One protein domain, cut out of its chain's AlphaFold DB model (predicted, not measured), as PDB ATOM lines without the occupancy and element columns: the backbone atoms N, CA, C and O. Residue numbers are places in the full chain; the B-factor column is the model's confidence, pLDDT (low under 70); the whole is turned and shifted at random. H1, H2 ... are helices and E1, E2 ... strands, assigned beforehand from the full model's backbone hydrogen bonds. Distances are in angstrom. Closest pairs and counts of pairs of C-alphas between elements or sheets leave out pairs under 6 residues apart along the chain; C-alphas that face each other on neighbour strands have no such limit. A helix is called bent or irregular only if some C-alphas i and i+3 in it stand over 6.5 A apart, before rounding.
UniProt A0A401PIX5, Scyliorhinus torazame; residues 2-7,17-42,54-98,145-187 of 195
ATOM      1  N   ALA A   2     201.052 234.030 200.681       91.12
ATOM      2  CA  ALA A   2     199.733 234.692 200.726       91.12
ATOM      3  C   ALA A   2     198.693 234.023 201.656       91.12
ATOM      4  O   ALA A   2     198.100 234.687 202.502       91.12
ATOM      5  N   HIS A   3     198.539 232.696 201.581       92.81
ATOM      6  CA  HIS A   3     197.640 231.952 202.476       92.81
ATOM      7  C   HIS A   3     198.065 231.966 203.951       92.81
ATOM      8  O   HIS A   3     197.211 231.855 204.825       92.81
ATOM      9  N   ILE A   4     199.363 232.095 204.236       93.38
ATOM     10  CA  ILE A   4     199.872 232.198 205.610       93.38
ATOM     11  C   ILE A   4     199.472 233.554 206.187       93.38
ATOM     12  O   ILE A   4     198.931 233.589 207.283       93.38
ATOM     13  N   ILE A   5     199.651 234.640 205.425       92.19
ATOM     14  CA  ILE A   5     199.223 235.989 205.835       92.19
ATOM     15  C   ILE A   5     197.714 236.000 206.102       92.19
ATOM     16  O   ILE A   5     197.289 236.458 207.156       92.19
ATOM     17  N   LYS A   6     196.912 235.425 205.192       94.06
ATOM     18  CA  LYS A   6     195.461 235.285 205.383       94.06
ATOM     19  C   LYS A   6     195.124 234.595 206.711       94.06
ATOM     20  O   LYS A   6     194.401 235.161 207.519       94.06
ATOM     21  N   ARG A   7     195.703 233.413 206.959       92.81
ATOM     22  CA  ARG A   7     195.472 232.650 208.197       92.81
ATOM     23  C   ARG A   7     195.958 233.373 209.450       92.81
ATOM     24  O   ARG A   7     195.363 233.193 210.502       92.81
ATOM     25  N   SER A  17     189.510 244.238 215.733       72.19
ATOM     26  CA  SER A  17     189.956 245.637 215.786       72.19
ATOM     27  C   SER A  17     190.707 246.067 214.520       72.19
ATOM     28  O   SER A  17     190.581 247.213 214.091       72.19
ATOM     29  N   LEU A  18     191.414 245.144 213.855       78.06
ATOM     30  CA  LEU A  18     192.109 245.416 212.591       78.06
ATOM     31  C   LEU A  18     191.159 245.748 211.428       78.06
ATOM     32  O   LEU A  18     191.595 246.361 210.457       78.06
ATOM     33  N   ASN A  19     189.895 245.304 211.487       87.44
ATOM     34  CA  ASN A  19     188.871 245.496 210.452       87.44
ATOM     35  C   ASN A  19     189.406 245.354 209.002       87.44
ATOM     36  O   ASN A  19     189.094 246.147 208.106       87.44
ATOM     37  N   ILE A  20     190.236 244.328 208.774       90.56
ATOM     38  CA  ILE A  20     190.848 244.020 207.476       90.56
ATOM     39  C   ILE A  20     190.640 242.563 207.085       90.56
ATOM     40  O   ILE A  20     190.821 241.632 207.874       90.56
ATOM     41  N   ALA A  21     190.195 242.355 205.855       92.69
ATOM     42  CA  ALA A  21     190.039 241.064 205.223       92.69
ATOM     43  C   ALA A  21     191.207 240.812 204.267       92.69
ATOM     44  O   ALA A  21     191.774 241.735 203.679       92.69
ATOM     45  N   ILE A  22     191.550 239.537 204.075       95.25
ATOM     46  CA  ILE A  22     192.551 239.126 203.093       95.25
ATOM     47  C   ILE A  22     191.911 238.177 202.093       95.25
ATOM     48  O   ILE A  22     191.464 237.080 202.439       95.25
ATOM     49  N   TYR A  23     191.940 238.578 200.828       96.31
ATOM     50  CA  TYR A  23     191.530 237.738 199.717       96.31
ATOM     51  C   TYR A  23     192.759 237.286 198.933       96.31
ATOM     52  O   TYR A  23     193.538 238.099 198.442       96.31
ATOM     53  N   VAL A  24     192.927 235.972 198.810       96.56
ATOM     54  CA  VAL A  24     193.975 235.369 197.980       96.56
ATOM     55  C   VAL A  24     193.325 234.913 196.684       96.56
ATOM     56  O   VAL A  24     192.440 234.058 196.721       96.56
ATOM     57  N   ALA A  25     193.750 235.489 195.561       94.00
ATOM     58  CA  ALA A  25     193.251 235.118 194.245       94.00
ATOM     59  C   ALA A  25     193.611 233.664 193.922       94.00
ATOM     60  O   ALA A  25     194.746 233.233 194.146       94.00
ATOM     61  N   GLN A  26     192.647 232.929 193.377       87.31
ATOM     62  CA  GLN A  26     192.846 231.575 192.863       87.31
ATOM     63  C   GLN A  26     193.091 231.663 191.360       87.31
ATOM     64  O   GLN A  26     192.450 232.470 190.693       87.31
ATOM     65  N   ASP A  27     194.053 230.900 190.841       85.06
ATOM     66  CA  ASP A  27     194.342 230.813 189.401       85.06
ATOM     67  C   ASP A  27     194.515 232.181 188.716       85.06
ATOM     68  O   ASP A  27     193.975 232.445 187.643       85.06
ATOM     69  N   CYS A  28     195.238 233.093 189.381       85.31
ATOM     70  CA  CYS A  28     195.421 234.477 188.928       85.31
ATOM     71  C   CYS A  28     194.080 235.177 188.617       85.31
ATOM     72  O   CYS A  28     193.977 235.949 187.666       85.31
ATOM     73  N   THR A  29     193.026 234.883 189.378       88.38
ATOM     74  CA  THR A  29     191.677 235.401 189.142       88.38
ATOM     75  C   THR A  29     191.057 235.915 190.433       88.38
ATOM     76  O   THR A  29     191.038 235.246 191.468       88.38
ATOM     77  N   VAL A  30     190.551 237.143 190.372       91.88
ATOM     78  CA  VAL A  30     189.838 237.798 191.464       91.88
ATOM     79  C   VAL A  30     188.356 237.799 191.137       91.88
ATOM     80  O   VAL A  30     187.902 238.451 190.194       91.88
ATOM     81  N   TYR A  31     187.592 237.094 191.957       92.88
ATOM     82  CA  TYR A  31     186.145 237.024 191.844       92.88
ATOM     83  C   TYR A  31     185.503 238.103 192.716       92.88
ATOM     84  O   TYR A  31     185.415 237.971 193.939       92.88
ATOM     85  N   LYS A  32     185.025 239.172 192.079       92.62
ATOM     86  CA  LYS A  32     184.501 240.372 192.750       92.62
ATOM     87  C   LYS A  32     183.376 240.062 193.739       92.62
ATOM     88  O   LYS A  32     183.382 240.605 194.833       92.62
ATOM     89  N   GLY A  33     182.464 239.150 193.395       90.06
ATOM     90  CA  GLY A  33     181.367 238.745 194.283       90.06
ATOM     91  C   GLY A  33     181.851 238.143 195.607       90.06
ATOM     92  O   GLY A  33     181.327 238.483 196.660       90.06
ATOM     93  N   PHE A  34     182.907 237.319 195.580       91.06
ATOM     94  CA  PHE A  34     183.493 236.781 196.812       91.06
ATOM     95  C   PHE A  34     184.181 237.864 197.642       91.06
ATOM     96  O   PHE A  34     184.109 237.817 198.866       91.06
ATOM     97  N   VAL A  35     184.821 238.842 196.993       92.69
ATOM     98  CA  VAL A  35     185.430 239.976 197.699       92.69
ATOM     99  C   VAL A  35     184.358 240.833 198.371       92.69
ATOM    100  O   VAL A  35     184.490 241.122 199.554       92.69
ATOM    101  N   LEU A  36     183.283 241.182 197.659       91.69
ATOM    102  CA  LEU A  36     182.169 241.958 198.212       91.69
ATOM    103  C   LEU A  36     181.551 241.256 199.426       91.69
ATOM    104  O   LEU A  36     181.479 241.857 200.491       91.69
ATOM    105  N   ASN A  37     181.233 239.962 199.313       90.31
ATOM    106  CA  ASN A  37     180.679 239.185 200.427       90.31
ATOM    107  C   ASN A  37     181.609 239.163 201.653       90.31
ATOM    108  O   ASN A  37     181.147 239.215 202.791       90.31
ATOM    109  N   LEU A  38     182.925 239.088 201.425       90.06
ATOM    110  CA  LEU A  38     183.920 239.097 202.498       90.06
ATOM    111  C   LEU A  38     183.995 240.458 203.210       90.06
ATOM    112  O   LEU A  38     184.298 240.502 204.400       90.06
ATOM    113  N   CYS A  39     183.731 241.549 202.490       89.94
ATOM    114  CA  CYS A  39     183.799 242.905 203.024       89.94
ATOM    115  C   CYS A  39     182.481 243.361 203.667       89.94
ATOM    116  O   CYS A  39     182.524 244.124 204.622       89.94
ATOM    117  N   GLU A  40     181.338 242.868 203.177       85.25
ATOM    118  CA  GLU A  40     179.980 243.200 203.649       85.25
ATOM    119  C   GLU A  40     179.509 242.316 204.824       85.25
ATOM    120  O   GLU A  40     178.346 242.359 205.223       85.25
ATOM    121  N   THR A  41     180.389 241.483 205.389       70.69
ATOM    122  CA  THR A  41     180.041 240.670 206.564       70.69
ATOM    123  C   THR A  41     179.853 241.589 207.785       70.69
ATOM    124  O   THR A  41     180.793 242.312 208.118       70.69
ATOM    125  N   PRO A  42     178.694 241.558 208.479       60.16
ATOM    126  CA  PRO A  42     178.407 242.480 209.577       60.16
ATOM    127  C   PRO A  42     179.438 242.358 210.700       60.16
ATOM    128  O   PRO A  42     179.733 241.251 211.167       60.16
ATOM    129  N   LYS A  54     184.385 246.070 205.630       89.94
ATOM    130  CA  LYS A  54     185.713 245.660 206.075       89.94
ATOM    131  C   LYS A  54     186.742 245.969 204.987       89.94
ATOM    132  O   LYS A  54     186.554 245.593 203.832       89.94
ATOM    133  N   SER A  55     187.837 246.642 205.351       93.75
ATOM    134  CA  SER A  55     188.924 246.937 204.405       93.75
ATOM    135  C   SER A  55     189.492 245.643 203.815       93.75
ATOM    136  O   SER A  55     189.438 244.590 204.449       93.75
ATOM    137  N   ILE A  56     190.033 245.685 202.599       95.31
ATOM    138  CA  ILE A  56     190.469 244.481 201.888       95.31
ATOM    139  C   ILE A  56     191.898 244.605 201.373       95.31
ATOM    140  O   ILE A  56     192.251 245.560 200.683       95.31
ATOM    141  N   MET A  57     192.702 243.577 201.647       96.88
ATOM    142  CA  MET A  57     193.971 243.333 200.971       96.88
ATOM    143  C   MET A  57     193.827 242.163 199.988       96.88
ATOM    144  O   MET A  57     193.560 241.024 200.380       96.88
ATOM    145  N   LEU A  58     194.022 242.442 198.700       97.12
ATOM    146  CA  LEU A  58     194.011 241.448 197.629       97.12
ATOM    147  C   LEU A  58     195.435 240.961 197.372       97.12
ATOM    148  O   LEU A  58     196.328 241.766 197.119       97.12
ATOM    149  N   LEU A  59     195.640 239.648 197.387       97.00
ATOM    150  CA  LEU A  59     196.918 239.007 197.096       97.00
ATOM    151  C   LEU A  59     196.782 238.186 195.810       97.00
ATOM    152  O   LEU A  59     196.117 237.150 195.796       97.00
ATOM    153  N   VAL A  60     197.424 238.639 194.735       95.69
ATOM    154  CA  VAL A  60     197.368 238.011 193.411       95.69
ATOM    155  C   VAL A  60     198.731 237.426 193.075       95.69
ATOM    156  O   VAL A  60     199.666 238.150 192.748       95.69
ATOM    157  N   SER A  61     198.859 236.106 193.188       93.44
ATOM    158  CA  SER A  61     200.076 235.416 192.746       93.44
ATOM    159  C   SER A  61     200.042 235.261 191.232       93.44
ATOM    160  O   SER A  61     199.032 234.813 190.704       93.44
ATOM    161  N   ALA A  62     201.124 235.637 190.558       90.81
ATOM    162  CA  ALA A  62     201.259 235.617 189.110       90.81
ATOM    163  C   ALA A  62     202.615 235.024 188.702       90.81
ATOM    164  O   ALA A  62     203.604 235.121 189.437       90.81
ATOM    165  N   GLN A  63     202.649 234.432 187.507       90.56
ATOM    166  CA  GLN A  63     203.867 233.970 186.852       90.56
ATOM    167  C   GLN A  63     204.050 234.730 185.533       90.56
ATOM    168  O   GLN A  63     203.363 234.477 184.549       90.56
ATOM    169  N   LEU A  64     204.994 235.665 185.522       90.19
ATOM    170  CA  LEU A  64     205.250 236.621 184.441       90.19
ATOM    171  C   LEU A  64     206.319 236.130 183.446       90.19
ATOM    172  O   LEU A  64     206.931 236.919 182.726       90.19
ATOM    173  N   GLY A  65     206.608 234.831 183.435       89.69
ATOM    174  CA  GLY A  65     207.681 234.246 182.637       89.69
ATOM    175  C   GLY A  65     208.082 232.842 183.088       89.69
ATOM    176  O   GLY A  65     207.536 232.289 184.045       89.69
ATOM    177  N   GLY A  66     209.038 232.260 182.363       88.75
ATOM    178  CA  GLY A  66     209.638 230.965 182.686       88.75
ATOM    179  C   GLY A  66     210.763 231.124 183.705       88.75
ATOM    180  O   GLY A  66     210.521 231.112 184.907       88.75
ATOM    181  N   GLU A  67     211.988 231.292 183.206       88.00
ATOM    182  CA  GLU A  67     213.181 231.525 184.037       88.00
ATOM    183  C   GLU A  67     213.405 233.007 184.357       88.00
ATOM    184  O   GLU A  67     213.834 233.352 185.456       88.00
ATOM    185  N   ASN A  68     213.089 233.883 183.403       89.56
ATOM    186  CA  ASN A  68     213.238 235.330 183.520       89.56
ATOM    187  C   ASN A  68     211.894 236.017 183.261       89.56
ATOM    188  O   ASN A  68     211.019 235.453 182.593       89.56
ATOM    189  N   LEU A  69     211.744 237.243 183.768       90.38
ATOM    190  CA  LEU A  69     210.604 238.100 183.452       90.38
ATOM    191  C   LEU A  69     210.491 238.274 181.933       90.38
ATOM    192  O   LEU A  69     211.439 238.715 181.283       90.38
ATOM    193  N   ASN A  70     209.329 237.953 181.363       90.25
ATOM    194  CA  ASN A  70     209.081 238.229 179.954       90.25
ATOM    195  C   ASN A  70     208.938 239.757 179.773       90.25
ATOM    196  O   ASN A  70     208.053 240.346 180.406       90.25
ATOM    197  N   PRO A  71     209.760 240.407 178.918       90.75
ATOM    198  CA  PRO A  71     209.750 241.861 178.728       90.75
ATOM    199  C   PRO A  71     208.377 242.438 178.385       90.75
ATOM    200  O   PRO A  71     208.072 243.577 178.734       90.75
ATOM    201  N   VAL A  72     207.518 241.624 177.771       88.69
ATOM    202  CA  VAL A  72     206.123 241.954 177.481       88.69
ATOM    203  C   VAL A  72     205.364 242.438 178.724       88.69
ATOM    204  O   VAL A  72     204.576 243.377 178.630       88.69
ATOM    205  N   TYR A  73     205.615 241.864 179.902       88.94
ATOM    206  CA  TYR A  73     204.925 242.268 181.129       88.94
ATOM    207  C   TYR A  73     205.539 243.489 181.811       88.94
ATOM    208  O   TYR A  73     204.899 244.044 182.700       88.94
ATOM    209  N   MET A  74     206.740 243.936 181.424       91.00
ATOM    210  CA  MET A  74     207.441 245.016 182.132       91.00
ATOM    211  C   MET A  74     206.604 246.291 182.197       91.00
ATOM    212  O   MET A  74     206.443 246.859 183.275       91.00
ATOM    213  N   GLN A  75     206.017 246.709 181.071       91.00
ATOM    214  CA  GLN A  75     205.185 247.911 181.054       91.00
ATOM    215  C   GLN A  75     203.922 247.731 181.902       91.00
ATOM    216  O   GLN A  75     203.577 248.619 182.674       91.00
ATOM    217  N   CYS A  76     203.271 246.569 181.820       90.12
ATOM    218  CA  CYS A  76     202.082 246.271 182.618       90.12
ATOM    219  C   CYS A  76     202.389 246.304 184.127       90.12
ATOM    220  O   CYS A  76     201.647 246.914 184.891       90.12
ATOM    221  N   VAL A  77     203.519 245.731 184.558       92.75
ATOM    222  CA  VAL A  77     203.968 245.781 185.960       92.75
ATOM    223  C   VAL A  77     204.243 247.219 186.403       92.75
ATOM    224  O   VAL A  77     203.836 247.592 187.502       92.75
ATOM    225  N   LYS A  78     204.885 248.040 185.560       94.81
ATOM    226  CA  LYS A  78     205.099 249.467 185.852       94.81
ATOM    227  C   LYS A  78     203.772 250.196 186.044       94.81
ATOM    228  O   LYS A  78     203.617 250.885 187.043       94.81
ATOM    229  N   GLU A  79     202.807 250.019 185.141       94.81
ATOM    230  CA  GLU A  79     201.485 250.647 185.274       94.81
ATOM    231  C   GLU A  79     200.737 250.170 186.528       94.81
ATOM    232  O   GLU A  79     200.139 250.986 187.220       94.81
ATOM    233  N   ILE A  80     200.831 248.883 186.886       94.88
ATOM    234  CA  ILE A  80     200.270 248.362 188.143       94.88
ATOM    235  C   ILE A  80     200.926 249.027 189.361       94.88
ATOM    236  O   ILE A  80     200.223 249.412 190.290       94.88
ATOM    237  N   LEU A  81     202.254 249.174 189.372       95.88
ATOM    238  CA  LEU A  81     202.992 249.819 190.466       95.88
ATOM    239  C   LEU A  81     202.705 251.326 190.591       95.88
ATOM    240  O   LEU A  81     202.969 251.887 191.648       95.88
ATOM    241  N   LYS A  82     202.172 251.979 189.550       96.19
ATOM    242  CA  LYS A  82     201.714 253.379 189.620       96.19
ATOM    243  C   LYS A  82     200.344 253.533 190.280       96.19
ATOM    244  O   LYS A  82     199.973 254.651 190.622       96.19
ATOM    245  N   LEU A  83     199.563 252.458 190.398       95.94
ATOM    246  CA  LEU A  83     198.224 252.540 190.973       95.94
ATOM    247  C   LEU A  83     198.309 252.832 192.473       95.94
ATOM    248  O   LEU A  83     198.983 252.107 193.197       95.94
ATOM    249  N   GLU A  84     197.541 253.809 192.952       95.44
ATOM    250  CA  GLU A  84     197.469 254.150 194.385       95.44
ATOM    251  C   GLU A  84     197.011 252.973 195.258       95.44
ATOM    252  O   GLU A  84     197.417 252.834 196.407       95.44
ATOM    253  N   CYS A  85     196.185 252.087 194.699       95.56
ATOM    254  CA  CYS A  85     195.730 250.886 195.387       95.56
ATOM    255  C   CYS A  85     196.789 249.773 195.436       95.56
ATOM    256  O   CYS A  85     196.577 248.783 196.131       95.56
ATOM    257  N   CYS A  86     197.896 249.874 194.694       97.19
ATOM    258  CA  CYS A  86     198.960 248.876 194.691       97.19
ATOM    259  C   CYS A  86     199.911 249.122 195.863       97.19
ATOM    260  O   CYS A  86     200.620 250.120 195.911       97.19
ATOM    261  N   ILE A  87     199.989 248.163 196.786       96.69
ATOM    262  CA  ILE A  87     200.901 248.221 197.943       96.69
ATOM    263  C   ILE A  87     202.201 247.441 197.678       96.69
ATOM    264  O   ILE A  87     202.863 246.928 198.585       96.69
ATOM    265  N   GLY A  88     202.559 247.304 196.402       96.38
ATOM    266  CA  GLY A  88     203.784 246.662 195.948       96.38
ATOM    267  C   GLY A  88     203.678 245.155 195.713       96.38
ATOM    268  O   GLY A  88     202.632 244.517 195.868       96.38
ATOM    269  N   ILE A  89     204.812 244.575 195.333       96.69
ATOM    270  CA  ILE A  89     204.936 243.204 194.842       96.69
ATOM    271  C   ILE A  89     205.942 242.455 195.713       96.69
ATOM    272  O   ILE A  89     207.073 242.895 195.884       96.69
ATOM    273  N   ILE A  90     205.561 241.291 196.231       95.44
ATOM    274  CA  ILE A  90     206.502 240.370 196.881       95.44
ATOM    275  C   ILE A  90     206.968 239.366 195.832       95.44
ATOM    276  O   ILE A  90     206.142 238.738 195.174       95.44
ATOM    277  N   GLY A  91     208.270 239.165 195.682       94.00
ATOM    278  CA  GLY A  91     208.804 238.167 194.755       94.00
ATOM    279  C   GLY A  91     210.259 237.853 195.048       94.00
ATOM    280  O   GLY A  91     210.738 238.105 196.149       94.00
ATOM    281  N   GLY A  92     210.970 237.328 194.058       89.81
ATOM    282  CA  GLY A  92     212.397 237.031 194.165       89.81
ATOM    283  C   GLY A  92     212.702 235.539 194.128       89.81
ATOM    284  O   GLY A  92     211.817 234.689 194.230       89.81
ATOM    285  N   LYS A  93     213.987 235.236 193.950       89.00
ATOM    286  CA  LYS A  93     214.482 233.867 193.797       89.00
ATOM    287  C   LYS A  93     214.450 233.131 195.141       89.00
ATOM    288  O   LYS A  93     214.434 233.775 196.196       89.00
ATOM    289  N   PRO A  94     214.497 231.787 195.151       86.75
ATOM    290  CA  PRO A  94     214.692 231.032 196.385       86.75
ATOM    291  C   PRO A  94     215.878 231.583 197.194       86.75
ATOM    292  O   PRO A  94     216.949 231.805 196.636       86.75
ATOM    293  N   LYS A  95     215.673 231.806 198.501       87.38
ATOM    294  CA  LYS A  95     216.642 232.428 199.435       87.38
ATOM    295  C   LYS A  95     217.011 233.896 199.143       87.38
ATOM    296  O   LYS A  95     217.917 234.415 199.781       87.38
ATOM    297  N   HIS A  96     216.311 234.545 198.210       90.19
ATOM    298  CA  HIS A  96     216.502 235.943 197.816       90.19
ATOM    299  C   HIS A  96     215.149 236.646 197.565       90.19
ATOM    300  O   HIS A  96     214.929 237.242 196.508       90.19
ATOM    301  N   SER A  97     214.217 236.565 198.523       92.81
ATOM    302  CA  SER A  97     212.908 237.231 198.438       92.81
ATOM    303  C   SER A  97     212.985 238.738 198.702       92.81
ATOM    304  O   SER A  97     213.534 239.162 199.711       92.81
ATOM    305  N   LEU A  98     212.370 239.546 197.848       94.75
ATOM    306  CA  LEU A  98     212.362 241.004 197.917       94.75
ATOM    307  C   LEU A  98     210.925 241.538 197.966       94.75
ATOM    308  O   LEU A  98     209.991 240.916 197.451       94.75
ATOM    309  N   MET A 145     214.332 240.469 187.921       92.19
ATOM    310  CA  MET A 145     213.148 240.126 188.702       92.19
ATOM    311  C   MET A 145     212.781 238.659 188.452       92.19
ATOM    312  O   MET A 145     212.713 238.216 187.306       92.19
ATOM    313  N   ASP A 146     212.535 237.911 189.528       92.94
ATOM    314  CA  ASP A 146     211.972 236.568 189.406       92.94
ATOM    315  C   ASP A 146     210.551 236.670 188.824       92.94
ATOM    316  O   ASP A 146     209.756 237.479 189.317       92.94
ATOM    317  N   PRO A 147     210.208 235.891 187.783       91.75
ATOM    318  CA  PRO A 147     208.896 235.969 187.157       91.75
ATOM    319  C   PRO A 147     207.756 235.517 188.081       91.75
ATOM    320  O   PRO A 147     206.599 235.794 187.777       91.75
ATOM    321  N   ARG A 148     208.035 234.819 189.189       92.25
ATOM    322  CA  ARG A 148     207.030 234.420 190.177       92.25
ATOM    323  C   ARG A 148     206.935 235.478 191.265       92.25
ATOM    324  O   ARG A 148     207.869 235.711 192.033       92.25
ATOM    325  N   CYS A 149     205.767 236.097 191.368       93.69
ATOM    326  CA  CYS A 149     205.536 237.141 192.354       93.69
ATOM    327  C   CYS A 149     204.084 237.175 192.832       93.69
ATOM    328  O   CYS A 149     203.185 236.645 192.185       93.69
ATOM    329  N   THR A 150     203.847 237.833 193.959       95.75
ATOM    330  CA  THR A 150     202.522 238.165 194.474       95.75
ATOM    331  C   THR A 150     202.354 239.676 194.459       95.75
ATOM    332  O   THR A 150     203.012 240.389 195.216       95.75
ATOM    333  N   ILE A 151     201.451 240.155 193.610       96.38
ATOM    334  CA  ILE A 151     201.022 241.550 193.559       96.38
ATOM    335  C   ILE A 151     199.981 241.761 194.647       96.38
ATOM    336  O   ILE A 151     199.130 240.897 194.881       96.38
ATOM    337  N   ARG A 152     200.063 242.896 195.332       97.31
ATOM    338  CA  ARG A 152     199.190 243.196 196.455       97.31
ATOM    339  C   ARG A 152     198.463 244.501 196.211       97.31
ATOM    340  O   ARG A 152     199.088 245.507 195.882       97.31
ATOM    341  N   PHE A 153     197.161 244.482 196.441       97.69
ATOM    342  CA  PHE A 153     196.339 245.678 196.403       97.69
ATOM    343  C   PHE A 153     195.634 245.886 197.732       97.69
ATOM    344  O   PHE A 153     195.335 244.916 198.429       97.69
ATOM    345  N   TYR A 154     195.343 247.136 198.054       97.56
ATOM    346  CA  TYR A 154     194.594 247.525 199.236       97.56
ATOM    347  C   TYR A 154     193.435 248.441 198.850       97.56
ATOM    348  O   TYR A 154     193.574 249.320 197.999       97.56
ATOM    349  N   ALA A 155     192.288 248.220 199.482       96.62
ATOM    350  CA  ALA A 155     191.136 249.097 199.393       96.62
ATOM    351  C   ALA A 155     190.499 249.228 200.776       96.62
ATOM    352  O   ALA A 155     190.026 248.248 201.353       96.62
ATOM    353  N   GLN A 156     190.495 250.450 201.306       93.75
ATOM    354  CA  GLN A 156     189.943 250.721 202.627       93.75
ATOM    355  C   GLN A 156     188.415 250.734 202.601       93.75
ATOM    356  O   GLN A 156     187.790 250.152 203.479       93.75
ATOM    357  N   THR A 157     187.827 251.363 201.582       93.31
ATOM    358  CA  THR A 157     186.375 251.495 201.417       93.31
ATOM    359  C   THR A 157     185.862 250.721 200.203       93.31
ATOM    360  O   THR A 157     186.629 250.340 199.310       93.31
ATOM    361  N   LYS A 158     184.537 250.539 200.132       93.12
ATOM    362  CA  LYS A 158     183.858 249.982 198.955       93.12
ATOM    363  C   LYS A 158     184.178 250.774 197.685       93.12
ATOM    364  O   LYS A 158     184.497 250.184 196.657       93.12
ATOM    365  N   GLU A 159     184.189 252.101 197.781       94.25
ATOM    366  CA  GLU A 159     184.563 252.984 196.673       94.25
ATOM    367  C   GLU A 159     186.017 252.757 196.230       94.25
ATOM    368  O   GLU A 159     186.289 252.634 195.033       94.25
ATOM    369  N   ASN A 160     186.963 252.620 197.173       95.31
ATOM    370  CA  ASN A 160     188.346 252.295 196.818       95.31
ATOM    371  C   ASN A 160     188.436 250.950 196.089       95.31
ATOM    372  O   ASN A 160     189.225 250.822 195.156       95.31
ATOM    373  N   PHE A 161     187.629 249.957 196.477       95.56
ATOM    374  CA  PHE A 161     187.607 248.656 195.810       95.56
ATOM    375  C   PHE A 161     187.023 248.740 194.391       95.56
ATOM    376  O   PHE A 161     187.555 248.128 193.460       95.56
ATOM    377  N   GLU A 162     185.970 249.530 194.191       94.62
ATOM    378  CA  GLU A 162     185.414 249.795 192.863       94.62
ATOM    379  C   GLU A 162     186.421 250.521 191.962       94.62
ATOM    380  O   GLU A 162     186.612 250.127 190.807       94.62
ATOM    381  N   ASN A 163     187.116 251.530 192.493       95.75
ATOM    382  CA  ASN A 163     188.156 252.266 191.774       95.75
ATOM    383  C   ASN A 163     189.371 251.382 191.470       95.75
ATOM    384  O   ASN A 163     189.862 251.394 190.343       95.75
ATOM    385  N   LEU A 164     189.794 250.532 192.412       95.19
ATOM    386  CA  LEU A 164     190.797 249.489 192.187       95.19
ATOM    387  C   LEU A 164     190.386 248.611 191.004       95.19
ATOM    388  O   LEU A 164     191.166 248.445 190.068       95.19
ATOM    389  N   CYS A 165     189.153 248.093 190.997       94.56
ATOM    390  CA  CYS A 165     188.662 247.255 189.906       94.56
ATOM    391  C   CYS A 165     188.689 247.982 188.555       94.56
ATOM    392  O   CYS A 165     189.109 247.387 187.561       94.56
ATOM    393  N   LYS A 166     188.250 249.247 188.503       94.00
ATOM    394  CA  LYS A 166     188.258 250.072 187.282       94.00
ATOM    395  C   LYS A 166     189.685 250.301 186.778       94.00
ATOM    396  O   LYS A 166     189.980 249.973 185.630       94.00
ATOM    397  N   ASN A 167     190.575 250.776 187.648       93.75
ATOM    398  CA  ASN A 167     191.951 251.133 187.303       93.75
ATOM    399  C   ASN A 167     192.760 249.910 186.858       93.75
ATOM    400  O   ASN A 167     193.428 249.945 185.826       93.75
ATOM    401  N   VAL A 168     192.641 248.796 187.581       91.81
ATOM    402  CA  VAL A 168     193.283 247.534 187.200       91.81
ATOM    403  C   VAL A 168     192.751 247.042 185.855       91.81
ATOM    404  O   VAL A 168     193.539 246.687 184.983       91.81
ATOM    405  N   THR A 169     191.430 247.061 185.639       90.62
ATOM    406  CA  THR A 169     190.845 246.652 184.348       90.62
ATOM    407  C   THR A 169     191.363 247.527 183.206       90.62
ATOM    408  O   THR A 169     191.695 247.005 182.141       90.62
ATOM    409  N   MET A 170     191.487 248.837 183.428       90.12
ATOM    410  CA  MET A 170     192.033 249.776 182.449       90.12
ATOM    411  C   MET A 170     193.484 249.442 182.095       90.12
ATOM    412  O   MET A 170     193.791 249.336 180.912       90.12
ATOM    413  N   VAL A 171     194.350 249.201 183.085       89.44
ATOM    414  CA  VAL A 171     195.762 248.826 182.863       89.44
ATOM    415  C   VAL A 171     195.889 247.498 182.107       89.44
ATOM    416  O   VAL A 171     196.690 247.370 181.175       89.44
ATOM    417  N   LEU A 172     195.071 246.509 182.475       84.31
ATOM    418  CA  LEU A 172     195.056 245.201 181.816       84.31
ATOM    419  C   LEU A 172     194.515 245.273 180.375       84.31
ATOM    420  O   LEU A 172     194.897 244.451 179.548       84.31
ATOM    421  N   SER A 173     193.663 246.258 180.064       81.38
ATOM    422  CA  SER A 173     193.043 246.432 178.739       81.38
ATOM    423  C   SER A 173     193.815 247.372 177.806       81.38
ATOM    424  O   SER A 173     193.734 247.218 176.587       81.38
ATOM    425  N   SER A 174     194.526 248.366 178.353       72.25
ATOM    426  CA  SER A 174     195.274 249.385 177.598       72.25
ATOM    427  C   SER A 174     196.609 248.873 177.070       72.25
ATOM    428  O   SER A 174     197.113 249.353 176.055       72.25
ATOM    429  N   SER A 175     197.172 247.870 177.740       60.50
ATOM    430  CA  SER A 175     198.347 247.165 177.257       60.50
ATOM    431  C   SER A 175     198.016 246.564 175.884       60.50
ATOM    432  O   SER A 175     196.993 245.895 175.741       60.50
ATOM    433  N   SER A 176     198.873 246.727 174.866       52.84
ATOM    434  CA  SER A 176     198.724 246.116 173.521       52.84
ATOM    435  C   SER A 176     198.749 244.567 173.525       52.84
ATOM    436  O   SER A 176     198.952 243.917 172.505       52.84
ATOM    437  N   LEU A 177     198.522 243.968 174.692       53.38
ATOM    438  CA  LEU A 177     198.669 242.586 175.103       53.38
ATOM    439  C   LEU A 177     197.312 241.893 175.201       53.38
ATOM    440  O   LEU A 177     197.076 241.121 176.124       53.38
ATOM    441  N   LYS A 178     196.427 242.104 174.217       49.88
ATOM    442  CA  LYS A 178     195.098 241.456 174.148       49.88
ATOM    443  C   LYS A 178     195.133 239.914 174.209       49.88
ATOM    444  O   LYS A 178     194.081 239.293 174.288       49.88
ATOM    445  N   LYS A 179     196.317 239.287 174.161       53.00
ATOM    446  CA  LYS A 179     196.521 237.834 174.279       53.00
ATOM    447  C   LYS A 179     197.191 237.367 175.577       53.00
ATOM    448  O   LYS A 179     197.272 236.159 175.773       53.00
ATOM    449  N   ILE A 180     197.693 238.258 176.437       57.78
ATOM    450  CA  ILE A 180     198.517 237.866 177.590       57.78
ATOM    451  C   ILE A 180     198.039 238.599 178.851       57.78
ATOM    452  O   ILE A 180     198.565 239.639 179.239       57.78
ATOM    453  N   THR A 181     197.009 238.044 179.486       60.06
ATOM    454  CA  THR A 181     196.407 238.575 180.717       60.06
ATOM    455  C   THR A 181     197.277 238.245 181.933       60.06
ATOM    456  O   THR A 181     197.593 237.081 182.162       60.06
ATOM    457  N   LEU A 182     197.654 239.257 182.725       66.62
ATOM    458  CA  LEU A 182     198.480 239.090 183.933       66.62
ATOM    459  C   LEU A 182     197.692 238.447 185.092       66.62
ATOM    460  O   LEU A 182     198.211 237.596 185.807       66.62
ATOM    461  N   PHE A 183     196.430 238.846 185.246       70.69
ATOM    462  CA  PHE A 183     195.405 238.214 186.080       70.69
ATOM    463  C   PHE A 183     194.029 238.714 185.624       70.69
ATOM    464  O   PHE A 183     193.947 239.739 184.945       70.69
ATOM    465  N   SER A 184     192.949 238.014 185.967       71.88
ATOM    466  CA  SER A 184     191.594 238.398 185.558       71.88
ATOM    467  C   SER A 184     190.744 238.886 186.733       71.88
ATOM    468  O   SER A 184     190.870 238.410 187.862       71.88
ATOM    469  N   LEU A 185     189.880 239.871 186.478       70.56
ATOM    470  CA  LEU A 185     188.860 240.338 187.417       70.56
ATOM    471  C   LEU A 185     187.496 239.878 186.896       70.56
ATOM    472  O   LEU A 185     186.992 240.438 185.923       70.56
ATOM    473  N   LEU A 186     186.885 238.886 187.541       76.56
ATOM    474  CA  LEU A 186     185.600 238.328 187.118       76.56
ATOM    475  C   LEU A 186     184.477 238.730 188.073       76.56
ATOM    476  O   LEU A 186     184.604 238.653 189.295       76.56
ATOM    477  N   GLN A 187     183.343 239.125 187.499       60.69
ATOM    478  CA  GLN A 187     182.084 239.202 188.227       60.69
ATOM    479  C   GLN A 187     181.390 237.848 188.079       60.69
ATOM    480  O   GLN A 187     180.960 237.498 186.983       60.69
TER     481      GLN A 187
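Overview. This is residues 2 to 7, 17 to 42, 54 to 98 and 145 to 187 of the 195 residues of a protein of Scyliorhinus torazame (UniProt A0A401PIX5). A twisted and curled five-stranded sheet has H3 and H4 packed over one face, while the short H1 lies on the opposite face, over E1 and E3. H2 covers the E1 edge, a small pair of strands, E2 and E7, sits beside H2 and H4, and the E4 and E5 hairpin makes the other edge. The printed part has 120 residues, with four named helices and seven named strands in the order H1 E1 E2 H2 E3 H3 E4 E5 E6 H4 E7. The large sheet has the order E1, E3, E6, E4, E5 and is mixed, E2 and E7 are parallel, and the class is mixed, helices and strands. The whole is compact, with a radius of gyration of the C-alphas of 14.3 A and spans of 44 by 35 by 23 A.

Arrangement. In the large sheet, E1, residues 20 to 24, is an edge strand parallel to E3, residues 55 to 63, with N 21 and O 55 2.7 A apart. E3 is antiparallel to E6, residues 148 to 155, with N 58 and O 153 2.8 A apart. E6 is antiparallel to E4, residues 86 to 93, with N 150 and O 90 2.7 A apart. E4 forms a hairpin with the other edge strand, E5, residues 96 to 98; N 98 and O 91 are 2.8 A apart. The pairing is staggered: E4 pairs with E6 over residues 86 to 91 and with E5 over 91 to 93. H4, residues 158 to 174, is on the sheet at a height of 10.1 A, over E6 and E4, with the closest C-alphas of H4 and E6, Phe 161 and Ala 155, 5.0 A apart. H3, residues 72 to 81, is on the same face, over E4, at a height of 11.4 A. E3, H3 and E4 form a split strand-helix-strand unit, two strands running the same way with E6 between them, and its crossover is right-handed. H4 touches H3 with residues 168 to 172 alone, at a shallow tilt of 24 degrees, opposite ways; the closest C-alphas, Glu 79 and Val 171, are 6.5 A apart. H1, residues 2 to 7, is on the opposite face, only just over E1 and E3 with 3 C-alphas on each. H2, residues 32 to 39, is over E1 and E3 at a height of 9.6 A. E2, residues 29 to 31, is parallel to E7, residues 184 to 186, with N 30 and O 184 2.8 A apart. The closest C-alphas of H4 and E7, Thr 169 and Leu 185, are 7.3 A apart. In H1, H2 and H4 every O i to N i+4 pair is within hydrogen-bond range; in H3, 5 of 6 are.

Along the chain. H1 begins at C-alpha 2, (199.733, 234.692, 200.726). E3 is 26.4 A long from first to last C-alpha, E6 23.5 A, E4 21.6 A and H4 24.2 A. H3 is irregular, with C-alphas 72 and 75 7.0 A apart. E7 ends at C-alpha 186, (185.600, 238.328, 187.118).

Size, cuts and confidence. The two C-alphas farthest apart, of Pro 42 and Glu 67, are 44.5 A from each other. Residues 8 to 16, 43 to 53 and 99 to 144 are not printed, with C-alpha gaps of 16.0, 8.7 and 9.3 A across the cuts. Of the links that are printed whole, none is long. The mean pLDDT of the printed part is 88.2, with residue 42, residues 175 to 182 and residue 187 under 70.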